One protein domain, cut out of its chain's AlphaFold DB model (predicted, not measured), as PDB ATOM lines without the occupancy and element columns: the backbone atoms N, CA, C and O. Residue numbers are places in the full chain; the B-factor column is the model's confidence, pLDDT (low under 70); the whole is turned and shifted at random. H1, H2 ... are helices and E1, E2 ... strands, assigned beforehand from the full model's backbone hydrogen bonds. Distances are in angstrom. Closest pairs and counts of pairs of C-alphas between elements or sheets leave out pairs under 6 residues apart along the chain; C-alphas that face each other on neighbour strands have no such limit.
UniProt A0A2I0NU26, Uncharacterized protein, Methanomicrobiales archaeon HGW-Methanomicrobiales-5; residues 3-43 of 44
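Overview. This is residues 3 to 43 of the 44 residues of an uncharacterized protein of Methanomicrobiales archaeon HGW-Methanomicrobiales-5 (UniProt A0A2I0NU26). The helix H1 lies between two parts that stay apart from each other: the stretch that holds the short strand E1 runs beside it, and a shorter helix, H2, reached by a tight link, is set about perpendicular to it. Residues 3 to 4 fold back to pair antiparallel with residues 11 to 12 of E1, and residues 16 to 23 stick out. The printed part has 41 residues, with one named strand and two named helices in the order E1, H1, H2; helices hold 18 and strands 3 of the 21 residues in named elements, the class mostly helix, and the whole is only just compact, close to loose, with a radius of gyration of the C-alphas of 10.5 A and spans of 28 by 22 by 15 A.

Along the chain. Find C-alpha 22 at (-31.338, -37.271, -33.167); from there H1, residues 22 to 32, runs 15.2 A. H2, residues 36 to 42, runs 10.3 A to C-alpha 42 at (-24.941, -24.918, -23.833). E1 is residues 11 to 13, 6.8 A long.

Arrangement. Look at Leu 29 and Lys 36, the closest C-alphas of H1 and H2, 7.2 A apart: the helices only just touch, with 3 pairs of C-alphas within 8 A, and only at the corner, about perpendicular at 86 degrees. The closest C-alphas of E1 and H1, Val 12 and Ala 32, are 6.4 A apart. E1 and H2 are apart. E1 pairs with no named strand. Every O i to N i+4 pair is within hydrogen-bond range in H1, and 2 of 3 in H2.

Size, cuts and confidence. The C-alphas of Glu 7 and Glu 19, the farthest apart, are 28.4 A apart. The printed part has no cut, no link is long, and no printed residue is under 70 in pLDDT.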
ATOM      1  N   LEU A   3     -16.228 -40.235 -22.319       83.38
ATOM      2  CA  LEU A   3     -16.198 -39.070 -21.441       83.38
ATOM      3  C   LEU A   3     -16.624 -39.505 -20.041       83.38
ATOM      4  O   LEU A   3     -17.659 -40.153 -19.884       83.38
ATOM      5  N   LEU A   4     -15.817 -39.165 -19.038       86.06
ATOM      6  CA  LEU A   4     -16.111 -39.429 -17.634       86.06
ATOM      7  C   LEU A   4     -16.449 -38.113 -16.946       86.06
ATOM      8  O   LEU A   4     -15.640 -37.188 -16.939       86.06
ATOM      9  N   HIS A   5     -17.627 -38.047 -16.340       85.00
ATOM     10  CA  HIS A   5     -17.985 -36.912 -15.510       85.00
ATOM     11  C   HIS A   5     -17.345 -37.069 -14.114       85.00
ATOM     12  O   HIS A   5     -17.588 -38.082 -13.453       85.00
ATOM     13  N   PRO A   6     -16.523 -36.110 -13.652       81.44
ATOM     14  CA  PRO A   6     -15.676 -36.287 -12.471       81.44
ATOM     15  C   PRO A   6     -16.456 -36.394 -11.152       81.44
ATOM     16  O   PRO A   6     -16.052 -37.155 -10.277       81.44
ATOM     17  N   GLU A   7     -17.587 -35.697 -11.015       84.69
ATOM     18  CA  GLU A   7     -18.337 -35.628  -9.747       84.69
ATOM     19  C   GLU A   7     -19.320 -36.796  -9.572       84.69
ATOM     20  O   GLU A   7     -19.449 -37.385  -8.505       84.69
ATOM     21  N   THR A   8     -19.986 -37.179 -10.657       83.38
ATOM     22  CA  THR A   8     -21.021 -38.226 -10.703       83.38
ATOM     23  C   THR A   8     -20.488 -39.574 -11.179       83.38
ATOM     24  O   THR A   8     -21.230 -40.554 -11.178       83.38
ATOM     25  N   ARG A   9     -19.213 -39.641 -11.602       83.12
ATOM     26  CA  ARG A   9     -18.557 -40.831 -12.180       83.12
ATOM     27  C   ARG A   9     -19.320 -41.459 -13.354       83.12
ATOM     28  O   ARG A   9     -19.127 -42.633 -13.665       83.12
ATOM     29  N   ARG A  10     -20.183 -40.692 -14.027       82.50
ATOM     30  CA  ARG A  10     -20.933 -41.164 -15.196       82.50
ATOM     31  C   ARG A  10     -20.011 -41.270 -16.398       82.50
ATOM     32  O   ARG A  10     -19.319 -40.311 -16.734       82.50
ATOM     33  N   LEU A  11     -20.034 -42.428 -17.045       85.31
ATOM     34  CA  LEU A  11     -19.283 -42.688 -18.263       85.31
ATOM     35  C   LEU A  11     -20.239 -42.662 -19.453       85.31
ATOM     36  O   LEU A  11     -21.225 -43.397 -19.482       85.31
ATOM     37  N   VAL A  12     -19.945 -41.803 -20.421       86.12
ATOM     38  CA  VAL A  12     -20.761 -41.618 -21.620       86.12
ATOM     39  C   VAL A  12     -19.887 -41.837 -22.846       86.12
ATOM     40  O   VAL A  12     -18.802 -41.266 -22.968       86.12
ATOM     41  N   THR A  13     -20.360 -42.670 -23.767       84.62
ATOM     42  CA  THR A  13     -19.674 -42.919 -25.036       84.62
ATOM     43  C   THR A  13     -20.271 -42.020 -26.101       84.62
ATOM     44  O   THR A  13     -21.393 -42.240 -26.551       84.62
ATOM     45  N   VAL A  14     -19.512 -41.009 -26.517       85.00
ATOM     46  CA  VAL A  14     -19.923 -40.090 -27.579       85.00
ATOM     47  C   VAL A  14     -19.238 -40.505 -28.881       85.00
ATOM     48  O   VAL A  14     -18.002 -40.610 -28.923       85.00
ATOM     49  N   PRO A  15     -19.999 -40.793 -29.944       82.12
ATOM     50  CA  PRO A  15     -19.429 -41.131 -31.234       82.12
ATOM     51  C   PRO A  15     -18.826 -39.862 -31.866       82.12
ATOM     52  O   PRO A  15     -19.386 -38.776 -31.768       82.12
ATOM     53  N   ASN A  16     -17.635 -39.984 -32.459       79.94
ATOM     54  CA  ASN A  16     -16.895 -38.850 -33.020       79.94
ATOM     55  C   ASN A  16     -17.156 -38.756 -34.528       79.94
ATOM     56  O   ASN A  16     -16.390 -39.300 -35.322       79.94
ATOM     57  N   HIS A  17     -18.270 -38.143 -34.914       81.88
ATOM     58  CA  HIS A  17     -18.626 -37.880 -36.310       81.88
ATOM     59  C   HIS A  17     -19.357 -36.534 -36.413       81.88
ATOM     60  O   HIS A  17     -19.952 -36.103 -35.425       81.88
ATOM     61  N   PRO A  18     -19.313 -35.861 -37.579       75.81
ATOM     62  CA  PRO A  18     -19.801 -34.486 -37.727       75.81
ATOM     63  C   PRO A  18     -21.307 -34.310 -37.491       75.81
ATOM     64  O   PRO A  18     -21.734 -33.221 -37.126       75.81
ATOM     65  N   GLU A  19     -22.110 -35.360 -37.672       85.31
ATOM     66  CA  GLU A  19     -23.569 -35.252 -37.616       85.31
ATOM     67  C   GLU A  19     -24.177 -36.374 -36.770       85.31
ATOM     68  O   GLU A  19     -24.273 -37.513 -37.221       85.31
ATOM     69  N   ILE A  20     -24.555 -36.074 -35.524       85.44
ATOM     70  CA  ILE A  20     -25.159 -37.051 -34.608       85.44
ATOM     71  C   ILE A  20     -26.653 -37.182 -34.891       85.44
ATOM     72  O   ILE A  20     -27.402 -36.214 -34.789       85.44
ATOM     73  N   ALA A  21     -27.098 -38.406 -35.187       88.38
ATOM     74  CA  ALA A  21     -28.515 -38.697 -35.364       88.38
ATOM     75  C   ALA A  21     -29.308 -38.327 -34.100       88.38
ATOM     76  O   ALA A  21     -28.888 -38.620 -32.978       88.38
ATOM     77  N   THR A  22     -30.499 -37.754 -34.276       88.31
ATOM     78  CA  THR A  22     -31.338 -37.271 -33.167       88.31
ATOM     79  C   THR A  22     -31.589 -38.342 -32.101       88.31
ATOM     80  O   THR A  22     -31.526 -38.051 -30.910       88.31
ATOM     81  N   GLY A  23     -31.819 -39.595 -32.508       88.06
ATOM     82  CA  GLY A  23     -32.006 -40.712 -31.576       88.06
ATOM     83  C   GLY A  23     -30.757 -41.006 -30.743       88.06
ATOM     84  O   GLY A  23     -30.850 -41.179 -29.531       88.06
ATOM     85  N   THR A  24     -29.583 -40.981 -31.370       88.69
ATOM     86  CA  THR A  24     -28.294 -41.162 -30.694       88.69
ATOM     87  C   THR A  24     -28.019 -40.022 -29.719       88.69
ATOM     88  O   THR A  24     -27.612 -40.277 -28.588       88.69
ATOM     89  N   LEU A  25     -28.313 -38.777 -30.110       88.00
ATOM     90  CA  LEU A  25     -28.197 -37.617 -29.227       88.00
ATOM     91  C   LEU A  25     -29.108 -37.761 -27.998       88.00
ATOM     92  O   LEU A  25     -28.654 -37.573 -26.874       88.00
ATOM     93  N   LEU A  26     -30.367 -38.164 -28.190       88.69
ATOM     94  CA  LEU A  26     -31.308 -38.401 -27.090       88.69
ATOM     95  C   LEU A  26     -30.838 -39.522 -26.154       88.69
ATOM     96  O   LEU A  26     -30.939 -39.383 -24.935       88.69
ATOM     97  N   SER A  27     -30.294 -40.615 -26.695       89.69
ATOM     98  CA  SER A  27     -29.713 -41.691 -25.887       89.69
ATOM     99  C   SER A  27     -28.522 -41.208 -25.059       89.69
ATOM    100  O   SER A  27     -28.453 -41.524 -23.873       89.69
ATOM    101  N   ILE A  28     -27.633 -40.401 -25.644       89.06
ATOM    102  CA  ILE A  28     -26.475 -39.814 -24.954       89.06
ATOM    103  C   ILE A  28     -26.930 -38.879 -23.830       89.06
ATOM    104  O   ILE A  28     -26.444 -38.999 -22.707       89.06
ATOM    105  N   LEU A  29     -27.896 -37.995 -24.096       88.88
ATOM    106  CA  LEU A  29     -28.452 -37.081 -23.090       88.88
ATOM    107  C   LEU A  29     -29.100 -37.843 -21.933       88.88
ATOM    108  O   LEU A  29     -28.860 -37.526 -20.768       88.88
ATOM    109  N   LYS A  30     -29.837 -38.917 -22.237       88.31
ATOM    110  CA  LYS A  30     -30.424 -39.798 -21.223       88.31
ATOM    111  C   LYS A  30     -29.358 -40.514 -20.388       88.31
ATOM    112  O   LYS A  30     -29.513 -40.613 -19.177       88.31
ATOM    113  N   GLN A  31     -28.273 -40.991 -21.005       86.25
ATOM    114  CA  GLN A  31     -27.148 -41.617 -20.290       86.25
ATOM    115  C   GLN A  31     -26.377 -40.617 -19.422       86.25
ATOM    116  O   GLN A  31     -25.955 -40.949 -18.315       86.25
ATOM    117  N   ALA A  32     -26.226 -39.385 -19.903       86.56
ATOM    118  CA  ALA A  32     -25.656 -38.285 -19.137       86.56
ATOM    119  C   ALA A  32     -26.614 -37.783 -18.037       86.56
ATOM    120  O   ALA A  32     -26.166 -37.145 -17.083       86.56
ATOM    121  N   ASN A  33     -27.906 -38.128 -18.142       87.06
ATOM    122  CA  ASN A  33     -29.012 -37.624 -17.328       87.06
ATOM    123  C   ASN A  33     -28.998 -36.089 -17.309       87.06
ATOM    124  O   ASN A  33     -28.943 -35.455 -16.256       87.06
ATOM    125  N   ILE A  34     -28.989 -35.547 -18.528       87.88
ATOM    126  CA  ILE A  34     -29.093 -34.129 -18.862       87.88
ATOM    127  C   ILE A  34     -30.431 -33.941 -19.568       87.88
ATOM    128  O   ILE A  34     -30.754 -34.672 -20.511       87.88
ATOM    129  N   GLU A  35     -31.196 -32.948 -19.133       88.56
ATOM    130  CA  GLU A  35     -32.447 -32.592 -19.792       88.56
ATOM    131  C   GLU A  35     -32.180 -31.891 -21.127       88.56
ATOM    132  O   GLU A  35     -31.214 -31.143 -21.294       88.56
ATOM    133  N   LYS A  36     -33.072 -32.088 -22.104       84.94
ATOM    134  CA  LYS A  36     -32.917 -31.483 -23.440       84.94
ATOM    135  C   LYS A  36     -32.774 -29.957 -23.363       84.94
ATOM    136  O   LYS A  36     -31.996 -29.370 -24.108       84.94
ATOM    137  N   GLU A  37     -33.524 -29.323 -22.470       86.44
ATOM    138  CA  GLU A  37     -33.497 -27.874 -22.255       86.44
ATOM    139  C   GLU A  37     -32.166 -27.393 -21.674       86.44
ATOM    140  O   GLU A  37     -31.675 -26.332 -22.054       86.44
ATOM    141  N   GLU A  38     -31.573 -28.176 -20.774       86.88
ATOM    142  CA  GLU A  38     -30.259 -27.904 -20.198       86.88
ATOM    143  C   GLU A  38     -29.176 -28.006 -21.273       86.88
ATOM    144  O   GLU A  38     -28.367 -27.092 -21.420       86.88
ATOM    145  N   PHE A  39     -29.233 -29.042 -22.114       87.06
ATOM    146  CA  PHE A  39     -28.327 -29.177 -23.252       87.06
ATOM    147  C   PHE A  39     -28.423 -27.986 -24.216       87.06
ATOM    148  O   PHE A  39     -27.403 -27.409 -24.583       87.06
ATOM    149  N   LEU A  40     -29.638 -27.564 -24.584       85.88
ATOM    150  CA  LEU A  40     -29.844 -26.446 -25.516       85.88
ATOM    151  C   LEU A  40     -29.288 -25.109 -25.001       85.88
ATOM    152  O   LEU A  40     -28.921 -24.262 -25.814       85.88
ATOM    153  N   LYS A  41     -29.170 -24.914 -23.681       87.94
ATOM    154  CA  LYS A  41     -28.526 -23.717 -23.106       87.94
ATOM    155  C   LYS A  41     -27.025 -23.656 -23.392       87.94
ATOM    156  O   LYS A  41     -26.476 -22.561 -23.450       87.94
ATOM    157  N   HIS A  42     -26.379 -24.806 -23.578       80.31
ATOM    158  CA  HIS A  42     -24.941 -24.918 -23.833       80.31
ATOM    159  C   HIS A  42     -24.576 -24.968 -25.324       80.31
ATOM    160  O   HIS A  42     -23.396 -24.949 -25.655       80.31
ATOM    161  N   VAL A  43     -25.566 -25.016 -26.223       78.25
ATOM    162  CA  VAL A  43     -25.374 -25.034 -27.691       78.25
ATOM    163  C   VAL A  43     -25.363 -23.609 -28.284       78.25
ATOM    164  O   VAL A  43     -25.425 -23.434 -29.497       78.25
TER     165      VAL A  43